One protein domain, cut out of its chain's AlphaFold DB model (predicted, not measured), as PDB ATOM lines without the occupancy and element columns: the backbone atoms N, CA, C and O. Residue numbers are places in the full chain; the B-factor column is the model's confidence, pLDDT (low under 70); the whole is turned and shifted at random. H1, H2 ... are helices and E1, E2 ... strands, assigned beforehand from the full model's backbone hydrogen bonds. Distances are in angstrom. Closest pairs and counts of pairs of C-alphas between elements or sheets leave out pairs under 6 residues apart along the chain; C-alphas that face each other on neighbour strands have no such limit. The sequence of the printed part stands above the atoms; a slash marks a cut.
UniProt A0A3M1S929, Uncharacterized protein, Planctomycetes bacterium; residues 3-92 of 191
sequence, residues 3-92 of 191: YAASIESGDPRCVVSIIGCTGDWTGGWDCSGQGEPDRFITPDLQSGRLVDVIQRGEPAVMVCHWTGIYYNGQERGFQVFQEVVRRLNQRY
ATOM      1  N   TYR A   3     -10.278 -52.673   6.212       91.69
ATOM      2  CA  TYR A   3     -11.420 -51.751   6.269       91.69
ATOM      3  C   TYR A   3     -11.472 -50.718   5.125       91.69
ATOM      4  O   TYR A   3     -11.863 -49.568   5.334       91.69
ATOM      5  N   ALA A   4     -11.074 -51.119   3.911       90.25
ATOM      6  CA  ALA A   4     -11.214 -50.289   2.720       90.25
ATOM      7  C   ALA A   4     -12.701 -50.011   2.443       90.25
ATOM      8  O   ALA A   4     -13.495 -50.931   2.255       90.25
ATOM      9  N   ALA A   5     -13.078 -48.736   2.425       90.25
ATOM     10  CA  ALA A   5     -14.451 -48.290   2.250       90.25
ATOM     11  C   ALA A   5     -14.501 -47.040   1.376       90.25
ATOM     12  O   ALA A   5     -13.558 -46.247   1.345       90.25
ATOM     13  N   SER A   6     -15.632 -46.840   0.693       91.06
ATOM     14  CA  SER A   6     -15.890 -45.622  -0.086       91.06
ATOM     15  C   SER A   6     -14.835 -45.342  -1.176       91.06
ATOM     16  O   SER A   6     -14.603 -44.196  -1.542       91.06
ATOM     17  N   ILE A   7     -14.199 -46.392  -1.709       90.25
ATOM     18  CA  ILE A   7     -13.053 -46.296  -2.630       90.25
ATOM     19  C   ILE A   7     -13.402 -45.586  -3.945       90.25
ATOM     20  O   ILE A   7     -12.586 -44.846  -4.489       90.25
ATOM     21  N   GLU A   8     -14.631 -45.763  -4.429       85.75
ATOM     22  CA  GLU A   8     -15.129 -45.101  -5.641       85.75
ATOM     23  C   GLU A   8     -15.736 -43.713  -5.379       85.75
ATOM     24  O   GLU A   8     -16.163 -43.038  -6.315       85.75
ATOM     25  N   SER A   9     -15.808 -43.280  -4.117       86.31
ATOM     26  CA  SER A   9     -16.481 -42.042  -3.731       86.31
ATOM     27  C   SER A   9     -15.507 -40.870  -3.568       86.31
ATOM     28  O   SER A   9     -14.293 -41.001  -3.730       86.31
ATOM     29  N   GLY A  10     -16.066 -39.704  -3.219       84.50
ATOM     30  CA  GLY A  10     -15.361 -38.491  -2.801       84.50
ATOM     31  C   GLY A  10     -14.565 -38.612  -1.490       84.50
ATOM     32  O   GLY A  10     -13.683 -37.785  -1.269       84.50
ATOM     33  N   ASP A  11     -14.728 -39.685  -0.716       91.44
ATOM     34  CA  ASP A  11     -14.108 -39.859   0.608       91.44
ATOM     35  C   ASP A  11     -13.645 -41.315   0.862       91.44
ATOM     36  O   ASP A  11     -14.304 -42.063   1.593       91.44
ATOM     37  N   PRO A  12     -12.552 -41.770   0.221       93.94
ATOM     38  CA  PRO A  12     -12.023 -43.114   0.400       93.94
ATOM     39  C   PRO A  12     -11.323 -43.245   1.751       93.94
ATOM     40  O   PRO A  12     -10.556 -42.376   2.170       93.94
ATOM     41  N   ARG A  13     -11.552 -44.372   2.426       95.25
ATOM     42  CA  ARG A  13     -11.014 -44.652   3.763       95.25
ATOM     43  C   ARG A  13     -10.424 -46.054   3.803       95.25
ATOM     44  O   ARG A  13     -10.967 -46.971   3.196       95.25
ATOM     45  N   CYS A  14      -9.320 -46.217   4.518       96.38
ATOM     46  CA  CYS A  14      -8.697 -47.511   4.782       96.38
ATOM     47  C   CYS A  14      -7.809 -47.429   6.028       96.38
ATOM     48  O   CYS A  14      -7.392 -46.340   6.427       96.38
ATOM     49  N   VAL A  15      -7.462 -48.583   6.594       96.56
ATOM     50  CA  VAL A  15      -6.475 -48.712   7.672       96.56
ATOM     51  C   VAL A  15      -5.202 -49.361   7.131       96.56
ATOM     52  O   VAL A  15      -5.238 -50.425   6.503       96.56
ATOM     53  N   VAL A  16      -4.059 -48.723   7.397       96.62
ATOM     54  CA  VAL A  16      -2.731 -49.275   7.108       96.62
ATOM     55  C   VAL A  16      -1.992 -49.529   8.414       96.62
ATOM     56  O   VAL A  16      -1.658 -48.594   9.137       96.62
ATOM     57  N   SER A  17      -1.722 -50.800   8.689       95.94
ATOM     58  CA  SER A  17      -0.880 -51.231   9.805       95.94
ATOM     59  C   SER A  17       0.587 -51.173   9.386       95.94
ATOM     60  O   SER A  17       0.953 -51.717   8.344       95.94
ATOM     61  N   ILE A  18       1.426 -50.526  10.196       95.31
ATOM     62  CA  ILE A  18       2.872 -50.429   9.971       95.31
ATOM     63  C   ILE A  18       3.570 -51.220  11.069       95.31
ATOM     64  O   ILE A  18       3.376 -50.946  12.252       95.31
ATOM     65  N   ILE A  19       4.378 -52.198  10.670       93.50
ATOM     66  CA  ILE A  19       5.083 -53.079  11.597       93.50
ATOM     67  C   ILE A  19       6.547 -52.659  11.660       93.50
ATOM     68  O   ILE A  19       7.225 -52.578  10.636       93.50
ATOM     69  N   GLY A  20       7.024 -52.385  12.873       95.75
ATOM     70  CA  GLY A  20       8.436 -52.137  13.131       95.75
ATOM     71  C   GLY A  20       9.280 -53.353  12.765       95.75
ATOM     72  O   GLY A  20       8.933 -54.483  13.103       95.75
ATOM     73  N   CYS A  21      10.401 -53.127  12.085       96.19
ATOM     74  CA  CYS A  21      11.321 -54.198  11.716       96.19
ATOM     75  C   CYS A  21      12.432 -54.417  12.753       96.19
ATOM     76  O   CYS A  21      13.141 -55.420  12.664       96.19
ATOM     77  N   THR A  22      12.561 -53.518  13.733       95.88
ATOM     78  CA  THR A  22      13.554 -53.558  14.815       95.88
ATOM     79  C   THR A  22      12.875 -53.691  16.173       95.88
ATOM     80  O   THR A  22      11.718 -53.307  16.342       95.88
ATOM     81  N   GLY A  23      13.614 -54.193  17.164       93.00
ATOM     82  CA  GLY A  23      13.258 -53.946  18.559       93.00
ATOM     83  C   GLY A  23      13.613 -52.517  18.972       93.00
ATOM     84  O   GLY A  23      14.215 -51.767  18.197       93.00
ATOM     85  N   ASP A  24      13.275 -52.160  20.210       92.75
ATOM     86  CA  ASP A  24      13.706 -50.901  20.820       92.75
ATOM     87  C   ASP A  24      15.155 -51.001  21.306       92.75
ATOM     88  O   ASP A  24      15.456 -51.096  22.495       92.75
ATOM     89  N   TRP A  25      16.075 -51.023  20.349       95.50
ATOM     90  CA  TRP A  25      17.508 -51.116  20.620       95.50
ATOM     91  C   TRP A  25      18.151 -49.741  20.813       95.50
ATOM     92  O   TRP A  25      19.372 -49.624  20.811       95.50
ATOM     93  N   THR A  26      17.345 -48.694  20.993       94.62
ATOM     94  CA  THR A  26      17.800 -47.361  21.413       94.62
ATOM     95  C   THR A  26      17.832 -47.193  22.930       94.62
ATOM     96  O   THR A  26      18.130 -46.111  23.403       94.62
ATOM     97  N   GLY A  27      17.549 -48.242  23.700       90.56
ATOM     98  CA  GLY A  27      17.641 -48.221  25.164       90.56
ATOM     99  C   GLY A  27      16.458 -48.869  25.879       90.56
ATOM    100  O   GLY A  27      16.478 -48.998  27.102       90.56
ATOM    101  N   GLY A  28      15.460 -49.327  25.119       90.69
ATOM    102  CA  GLY A  28      14.275 -49.975  25.661       90.69
ATOM    103  C   GLY A  28      13.295 -48.985  26.290       90.69
ATOM    104  O   GLY A  28      13.633 -47.851  26.633       90.69
ATOM    105  N   TRP A  29      12.058 -49.438  26.482       90.12
ATOM    106  CA  TRP A  29      11.028 -48.648  27.155       90.12
ATOM    107  C   TRP A  29      11.312 -48.487  28.656       90.12
ATOM    108  O   TRP A  29      10.911 -47.486  29.249       90.12
ATOM    109  N   ASP A  30      12.009 -49.458  29.251       90.06
ATOM    110  CA  ASP A  30      12.309 -49.568  30.680       90.06
ATOM    111  C   ASP A  30      13.663 -48.959  31.080       90.06
ATOM    112  O   ASP A  30      14.027 -49.004  32.255       90.06
ATOM    113  N   CYS A  31      14.413 -48.395  30.125       86.19
ATOM    114  CA  CYS A  31      15.757 -47.856  30.340       86.19
ATOM    115  C   CYS A  31      16.731 -48.871  30.967       86.19
ATOM    116  O   CYS A  31      17.622 -48.493  31.733       86.19
ATOM    117  N   SER A  32      16.576 -50.165  30.674       84.88
ATOM    118  CA  SER A  32      17.486 -51.200  31.179       84.88
ATOM    119  C   SER A  32      18.780 -51.310  30.361       84.88
ATOM    120  O   SER A  32      19.811 -51.719  30.897       84.88
ATOM    121  N   GLY A  33      18.766 -50.896  29.088       84.38
ATOM    122  CA  GLY A  33      19.910 -50.957  28.175       84.38
ATOM    123  C   GLY A  33      20.366 -49.580  27.693       84.38
ATOM    124  O   GLY A  33      19.568 -48.664  27.563       84.38
ATOM    125  N   GLN A  34      21.654 -49.432  27.373       88.25
ATOM    126  CA  GLN A  34      22.201 -48.179  26.815       88.25
ATOM    127  C   GLN A  34      22.005 -48.052  25.290       88.25
ATOM    128  O   GLN A  34      22.356 -47.030  24.703       88.25
ATOM    129  N   GLY A  35      21.441 -49.088  24.662       94.06
ATOM    130  CA  GLY A  35      21.235 -49.208  23.222       94.06
ATOM    131  C   GLY A  35      22.315 -50.033  22.513       94.06
ATOM    132  O   GLY A  35      23.426 -50.206  23.007       94.06
ATOM    133  N   GLU A  36      21.961 -50.588  21.354       96.06
ATOM    134  CA  GLU A  36      22.744 -51.592  20.626       96.06
ATOM    135  C   GLU A  36      22.787 -51.250  19.117       96.06
ATOM    136  O   GLU A  36      22.047 -51.843  18.325       96.06
ATOM    137  N   PRO A  37      23.631 -50.289  18.678       97.56
ATOM    138  CA  PRO A  37      23.670 -49.826  17.282       97.56
ATOM    139  C   PRO A  37      23.973 -50.956  16.288       97.56
ATOM    140  O   PRO A  37      23.415 -50.995  15.191       97.56
ATOM    141  N   ASP A  38      24.799 -51.920  16.693       98.38
ATOM    142  CA  ASP A  38      25.253 -53.024  15.846       98.38
ATOM    143  C   ASP A  38      24.124 -54.006  15.488       98.38
ATOM    144  O   ASP A  38      24.201 -54.683  14.465       98.38
ATOM    145  N   ARG A  39      23.029 -54.037  16.266       98.00
ATOM    146  CA  ARG A  39      21.824 -54.812  15.917       98.00
ATOM    147  C   ARG A  39      21.077 -54.210  14.730       98.00
ATOM    148  O   ARG A  39      20.453 -54.946  13.962       98.00
ATOM    149  N   PHE A  40      21.137 -52.887  14.565       98.44
ATOM    150  CA  PHE A  40      20.586 -52.206  13.396       98.44
ATOM    151  C   PHE A  40      21.492 -52.402  12.184       98.44
ATOM    152  O   PHE A  40      21.024 -52.861  11.141       98.44
ATOM    153  N   ILE A  41      22.768 -52.043  12.333       98.69
ATOM    154  CA  ILE A  41      23.789 -52.109  11.288       98.69
ATOM    155  C   ILE A  41      25.181 -52.163  11.927       98.69
ATOM    156  O   ILE A  41      25.522 -51.297  12.732       98.69
ATOM    157  N   THR A  42      25.997 -53.153  11.571       98.69
ATOM    158  CA  THR A  42      27.343 -53.352  12.132       98.69
ATOM    159  C   THR A  42      28.343 -52.275  11.687       98.69
ATOM    160  O   THR A  42      28.115 -51.603  10.678       98.69
ATOM    161  N   PRO A  43      29.465 -52.072  12.409       98.62
ATOM    162  CA  PRO A  43      30.453 -51.042  12.067       98.62
ATOM    163  C   PRO A  43      31.107 -51.215  10.686       98.62
ATOM    164  O   PRO A  43      31.443 -50.226  10.040       98.62
ATOM    165  N   ASP A  44      31.255 -52.458  10.216       98.44
ATOM    166  CA  ASP A  44      31.725 -52.798   8.861       98.44
ATOM    167  C   ASP A  44      30.650 -52.606   7.773       98.44
ATOM    168  O   ASP A  44      30.898 -52.815   6.580       98.44
ATOM    169  N   LEU A  45      29.452 -52.193   8.196       98.56
ATOM    170  CA  LEU A  45      28.257 -51.953   7.405       98.56
ATOM    171  C   LEU A  45      27.666 -53.210   6.760       98.56
ATOM    172  O   LEU A  45      26.712 -53.083   6.004       98.56
ATOM    173  N   GLN A  46      28.191 -54.415   6.983       98.19
ATOM    174  CA  GLN A  46      27.800 -55.582   6.179       98.19
ATOM    175  C   GLN A  46      26.562 -56.317   6.682       98.19
ATOM    176  O   GLN A  46      25.951 -57.053   5.911       98.19
ATOM    177  N   SER A  47      26.184 -56.126   7.942       98.38
ATOM    178  CA  SER A  47      25.130 -56.914   8.578       98.38
ATOM    179  C   SER A  47      24.298 -56.085   9.551       98.38
ATOM    180  O   SER A  47      24.593 -54.915   9.795       98.38
ATOM    181  N   GLY A  48      23.237 -56.689  10.081       98.25
ATOM    182  CA  GLY A  48      22.282 -56.055  10.984       98.25
ATOM    183  C   GLY A  48      20.884 -55.999  10.377       98.25
ATOM    184  O   GLY A  48      20.693 -56.126   9.166       98.25
ATOM    185  N   ARG A  49      19.875 -55.799  11.226       98.31
ATOM    186  CA  ARG A  49      18.472 -55.934  10.818       98.31
ATOM    187  C   ARG A  49      18.067 -54.960   9.716       98.31
ATOM    188  O   ARG A  49      17.270 -55.323   8.854       98.31
ATOM    189  N   LEU A  50      18.593 -53.735   9.734       98.31
ATOM    190  CA  LEU A  50      18.285 -52.755   8.693       98.31
ATOM    191  C   LEU A  50      18.931 -53.145   7.363       98.31
ATOM    192  O   LEU A  50      18.312 -52.943   6.324       98.31
ATOM    193  N   VAL A  51      20.117 -53.762   7.388       98.19
ATOM    194  CA  VAL A  51      20.755 -54.283   6.173       98.19
ATOM    195  C   VAL A  51      19.889 -55.373   5.545       98.19
ATOM    196  O   VAL A  51      19.589 -55.286   4.354       98.19
ATOM    197  N   ASP A  52      19.415 -56.329   6.349       97.94
ATOM    198  CA  ASP A  52      18.569 -57.432   5.874       97.94
ATOM    199  C   ASP A  52      17.275 -56.938   5.211       97.94
ATOM    200  O   ASP A  52      16.869 -57.449   4.169       97.94
ATOM    201  N   VAL A  53      16.606 -55.961   5.831       97.69
ATOM    202  CA  VAL A  53      15.311 -55.431   5.372       97.69
ATOM    203  C   VAL A  53      15.489 -54.578   4.117       97.69
ATOM    204  O   VAL A  53      14.778 -54.775   3.130       97.69
ATOM    205  N   ILE A  54      16.483 -53.684   4.106       96.88
ATOM    206  CA  ILE A  54      16.755 -52.806   2.959       96.88
ATOM    207  C   ILE A  54      17.176 -53.631   1.736       96.88
ATOM    208  O   ILE A  54      16.691 -53.383   0.636       96.88
ATOM    209  N   GLN A  55      18.018 -54.659   1.905       95.88
ATOM    210  CA  GLN A  55      18.445 -55.520   0.791       95.88
ATOM    211  C   GLN A  55      17.303 -56.337   0.172       95.88
ATOM    212  O   GLN A  55      17.379 -56.699  -1.001       95.88
ATOM    213  N   ARG A  56      16.231 -56.601   0.928       96.00
ATOM    214  CA  ARG A  56      15.006 -57.229   0.408       96.00
ATOM    215  C   ARG A  56      14.098 -56.250  -0.342       96.00
ATOM    216  O   ARG A  56      13.112 -56.681  -0.933       96.00
ATOM    217  N   GLY A  57      14.414 -54.952  -0.332       92.62
ATOM    218  CA  GLY A  57      13.560 -53.903  -0.891       92.62
ATOM    219  C   GLY A  57      12.317 -53.619  -0.040       92.62
ATOM    220  O   GLY A  57      11.312 -53.138  -0.562       92.62
ATOM    221  N   GLU A  58      12.361 -53.943   1.254       94.19
ATOM    222  CA  GLU A  58      11.274 -53.713   2.209       94.19
ATOM    223  C   GLU A  58      11.451 -52.367   2.947       94.19
ATOM    224  O   GLU A  58      12.579 -51.900   3.131       94.19
ATOM    225  N   PRO A  59      10.363 -51.720   3.413       95.00
ATOM    226  CA  PRO A  59      10.467 -50.497   4.205       95.00
ATOM    227  C   PRO A  59      11.099 -50.769   5.579       95.00
ATOM    228  O   PRO A  59      10.578 -51.533   6.393       95.00
ATOM    229  N   ALA A  60      12.204 -50.084   5.867       96.62
ATOM    230  CA  ALA A  60      12.943 -50.210   7.120       96.62
ATOM    231  C   ALA A  60      12.367 -49.297   8.219       96.62
ATOM    232  O   ALA A  60      12.785 -48.152   8.388       96.62
ATOM    233  N   VAL A  61      11.388 -49.804   8.974       96.88
ATOM    234  CA  VAL A  61      10.724 -49.054  10.056       96.88
ATOM    235  C   VAL A  61      11.394 -49.337  11.399       96.88
ATOM    236  O   VAL A  61      11.325 -50.459  11.905       96.88
ATOM    237  N   MET A  62      12.027 -48.322  11.984       95.62
ATOM    238  CA  MET A  62      12.644 -48.405  13.311       95.62
ATOM    239  C   MET A  62      11.636 -48.081  14.415       95.62
ATOM    240  O   MET A  62      10.802 -47.187  14.264       95.62
ATOM    241  N   VAL A  63      11.748 -48.786  15.539       93.56
ATOM    242  CA  VAL A  63      10.973 -48.531  16.760       93.56
ATOM    243  C   VAL A  63      11.906 -48.025  17.851       93.56
ATOM    244  O   VAL A  63      12.984 -48.580  18.052       93.56
ATOM    245  N   CYS A  64      11.471 -46.990  18.563       93.62
ATOM    246  CA  CYS A  64      12.122 -46.480  19.762       93.62
ATOM    247  C   CYS A  64      11.067 -45.985  20.754       93.62
ATOM    248  O   CYS A  64       9.979 -45.564  20.349       93.62
ATOM    249  N   HIS A  65      11.401 -45.998  22.042       94.06
ATOM    250  CA  HIS A  65      10.665 -45.246  23.054       94.06
ATOM    251  C   HIS A  65      11.461 -44.014  23.470       94.06
ATOM    252  O   HIS A  65      12.691 -44.034  23.543       94.06
ATOM    253  N   TRP A  66      10.748 -42.931  23.777       92.00
ATOM    254  CA  TRP A  66      11.373 -41.674  24.192       92.00
ATOM    255  C   TRP A  66      12.232 -41.840  25.458       92.00
ATOM    256  O   TRP A  66      13.258 -41.176  25.585       92.00
ATOM    257  N   THR A  67      11.851 -42.758  26.355       91.56
ATOM    258  CA  THR A  67      12.600 -43.102  27.570       91.56
ATOM    259  C   THR A  67      13.963 -43.716  27.248       91.56
ATOM    260  O   THR A  67      14.960 -43.293  27.822       91.56
ATOM    261  N   GLY A  68      14.036 -44.627  26.273       93.25
ATOM    262  CA  GLY A  68      15.299 -45.185  25.784       93.25
ATOM    263  C   GLY A  68      16.172 -44.140  25.083       93.25
ATOM    264  O   GLY A  68      17.367 -44.040  25.356       93.25
ATOM    265  N   ILE A  69      15.567 -43.284  24.247       94.81
ATOM    266  CA  ILE A  69      16.275 -42.180  23.573       94.81
ATOM    267  C   ILE A  69      16.976 -41.257  24.588       94.81
ATOM    268  O   ILE A  69      18.148 -40.918  24.389       94.81
ATOM    269  N   TYR A  70      16.294 -40.924  25.691       93.44
ATOM    270  CA  TYR A  70      16.806 -40.135  26.822       93.44
ATOM    271  C   TYR A  70      17.121 -40.999  28.059       93.44
ATOM    272  O   TYR A  70      16.734 -40.672  29.186       93.44
ATOM    273  N   TYR A  71      17.833 -42.106  27.842       90.06
ATOM    274  CA  TYR A  71      18.269 -43.061  28.860       90.06
ATOM    275  C   TYR A  71      18.752 -42.401  30.165       90.06
ATOM    276  O   TYR A  71      19.823 -41.792  30.206       90.06
ATOM    277  N   ASN A  72      17.988 -42.546  31.253       89.62
ATOM    278  CA  ASN A  72      18.317 -42.019  32.587       89.62
ATOM    279  C   ASN A  72      18.782 -40.544  32.584       89.62
ATOM    280  O   ASN A  72      19.709 -40.169  33.305       89.62
ATOM    281  N   GLY A  73      18.156 -39.709  31.747       90.00
ATOM    282  CA  GLY A  73      18.490 -38.287  31.609       90.00
ATOM    283  C   GLY A  73      19.704 -38.000  30.716       90.00
ATOM    284  O   GLY A  73      20.143 -36.855  30.638       90.00
ATOM    285  N   GLN A  74      20.243 -39.011  30.037       92.56
ATOM    286  CA  GLN A  74      21.324 -38.891  29.062       92.56
ATOM    287  C   GLN A  74      20.821 -39.216  27.656       92.56
ATOM    288  O   GLN A  74      20.014 -40.115  27.457       92.56
ATOM    289  N   GLU A  75      21.383 -38.564  26.646       95.19
ATOM    290  CA  GLU A  75      21.026 -38.760  25.234       95.19
ATOM    291  C   GLU A  75      21.675 -40.013  24.613       95.19
ATOM    292  O   GLU A  75      22.063 -40.015  23.445       95.19
ATOM    293  N   ARG A  76      21.864 -41.094  25.383       95.12
ATOM    294  CA  ARG A  76      22.581 -42.282  24.883       95.12
ATOM    295  C   ARG A  76      21.843 -42.978  23.751       95.12
ATOM    296  O   ARG A  76      22.460 -43.254  22.725       95.12
ATOM    297  N   GLY A  77      20.534 -43.166  23.873       95.94
ATOM    298  CA  GLY A  77      19.730 -43.714  22.784       95.94
ATOM    299  C   GLY A  77      19.705 -42.819  21.549       95.94
ATOM    300  O   GLY A  77      19.737 -43.313  20.421       95.94
ATOM    301  N   PHE A  78      19.735 -41.497  21.738       96.50
ATOM    302  CA  PHE A  78      19.872 -40.555  20.628       96.50
ATOM    303  C   PHE A  78      21.227 -40.687  19.917       96.50
ATOM    304  O   PHE A  78      21.263 -40.734  18.691       96.50
ATOM    305  N   GLN A  79      22.329 -40.833  20.658       97.81
ATOM    306  CA  GLN A  79      23.658 -41.085  20.083       97.81
ATOM    307  C   GLN A  79      23.705 -42.412  19.314       97.81
ATOM    308  O   GLN A  79      24.301 -42.482  18.239       97.81
ATOM    309  N   VAL A  80      23.030 -43.450  19.819       97.50
ATOM    310  CA  VAL A  80      22.847 -44.717  19.095       97.50
ATOM    311  C   VAL A  80      22.105 -44.482  17.780       97.50
ATOM    312  O   VAL A  80      22.574 -44.921  16.731       97.50
ATOM    313  N   PHE A  81      20.993 -43.742  17.798       97.31
ATOM    314  CA  PHE A  81      20.250 -43.403  16.584       97.31
ATOM    315  C   PHE A  81      21.101 -42.606  15.580       97.31
ATOM    316  O   PHE A  81      21.116 -42.937  14.394       97.31
ATOM    317  N   GLN A  82      21.862 -41.611  16.043       98.25
ATOM    318  CA  GLN A  82      22.783 -40.838  15.204       98.25
ATOM    319  C   GLN A  82      23.824 -41.735  14.521       98.25
ATOM    320  O   GLN A  82      24.059 -41.595  13.320       98.25
ATOM    321  N   GLU A  83      24.415 -42.677  15.257       98.69
ATOM    322  CA  GLU A  83      25.398 -43.611  14.706       98.69
ATOM    323  C   GLU A  83      24.776 -44.553  13.666       98.69
ATOM    324  O   GLU A  83      25.367 -44.788  12.611       98.69
ATOM    325  N   VAL A  84      23.554 -45.040  13.905       98.38
ATOM    326  CA  VAL A  84      22.811 -45.854  12.929       98.38
ATOM    327  C   VAL A  84      22.533 -45.059  11.653       98.38
ATOM    328  O   VAL A  84      22.837 -45.540  10.561       98.38
ATOM    329  N   VAL A  85      22.029 -43.824  11.761       98.06
ATOM    330  CA  VAL A  85      21.791 -42.940  10.604       98.06
ATOM    331  C   VAL A  85      23.089 -42.679   9.835       98.06
ATOM    332  O   VAL A  85      23.104 -42.754   8.605       98.06
ATOM    333  N   ARG A  86      24.197 -42.425  10.541       98.56
ATOM    334  CA  ARG A  86      25.517 -42.223   9.930       98.56
ATOM    335  C   ARG A  86      25.951 -43.451   9.125       98.56
ATOM    336  O   ARG A  86      26.377 -43.301   7.981       98.56
ATOM    337  N   ARG A  87      25.824 -44.654   9.694       98.69
ATOM    338  CA  ARG A  87      26.169 -45.924   9.028       98.69
ATOM    339  C   ARG A  87      25.276 -46.206   7.821       98.69
ATOM    340  O   ARG A  87      25.787 -46.622   6.784       98.69
ATOM    341  N   LEU A  88      23.973 -45.938   7.923       98.25
ATOM    342  CA  LEU A  88      23.042 -46.083   6.801       98.25
ATOM    343  C   LEU A  88      23.421 -45.166   5.639       98.25
ATOM    344  O   LEU A  88      23.540 -45.657   4.525       98.25
ATOM    345  N   ASN A  89      23.692 -43.884   5.900       96.88
ATOM    346  CA  ASN A  89      24.125 -42.935   4.866       96.88
ATOM    347  C   ASN A  89      25.513 -43.268   4.289       96.88
ATOM    348  O   ASN A  89      25.824 -42.888   3.166       96.88
ATOM    349  N   GLN A  90      26.371 -43.947   5.056       98.00
ATOM    350  CA  GLN A  90      27.668 -44.415   4.564       98.00
ATOM    351  C   GLN A  90      27.526 -45.641   3.649       98.00
ATOM    352  O   GLN A  90      28.298 -45.791   2.704       98.00
ATOM    353  N   ARG A  91      26.572 -46.532   3.941       97.50
ATOM    354  CA  ARG A  91      26.339 -47.759   3.170       97.50
ATOM    355  C   ARG A  91      25.476 -47.531   1.935       97.50
ATOM    356  O   ARG A  91      25.738 -48.135   0.898       97.50
ATOM    357  N   TYR A  92      24.428 -46.735   2.085       96.12
ATOM    358  CA  TYR A  92      23.379 -46.534   1.100       96.12
ATOM    359  C   TYR A  92      23.296 -45.059   0.734       96.12
ATOM    360  O   TYR A  92      23.297 -44.184   1.596       96.12
TER     361      TYR A  92
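Overview. This is residues 3 to 92 of the 191 residues of an uncharacterized protein of Planctomycetes bacterium (UniProt A0A3M1S929). A loosely built helical head, with the long helix H4 along one side and the short helices H1, H2 and H3 on the other side or near its first end, has a long thin arm, residues 3 to 18, sticking out from it. Near its tip the arm folds back on itself, bringing the short strands E1 and E2 side by side. The 90 printed residues hold, in chain order, E1, E2, H1, H2, H3 and H4; the class is mostly helix, though under half of the residues are in named elements. The whole is loose, with a radius of gyration of the C-alphas of 16.7 A, and flat, spanning 49 by 31 by 16 A, the arm making much of the length.

Arrangement. H4, residues 76 to 91, touches H1, residues 37 to 40, with its residues 80 to 84 alone; the closest C-alphas, of Pro 37 and Val 80, are 5.5 A apart. H1 touches H2, residues 49 to 55, closest at the C-alphas of Phe 40 and Arg 49, 5.0 A. H2 and H4 are near each other. H3, residues 66 to 69, and H4 touch only at the corner, closest at the C-alphas of Ile 69 and Gly 77, 3.9 A. E1, residues 3 to 5, and E2, residues 13 to 15, pair with no named strand; their closest C-alphas, of Ala 4 and Cys 14, are 4.3 A apart. Both are apart from H4. In H2 and H4 every O i to N i+4 pair is within hydrogen-bond range; H1 and H3 are too short for such a pair.

Along the chain. H4 measures 22.7 A, from C-alpha 76 at (22.581, -42.282, 24.883) to C-alpha 91 at (26.339, -47.759, 3.170). H2 measures 10.0 A. E1 begins at C-alpha 3, (-11.420, -51.751, 6.269).

Size, cuts and confidence. The C-alphas farthest apart, of Ser 9 and Asp 44, are 51.0 A apart. The printed part has no cut; the link from E2 to H1, residues 16 to 36, is long. No printed residue is under pLDDT 70.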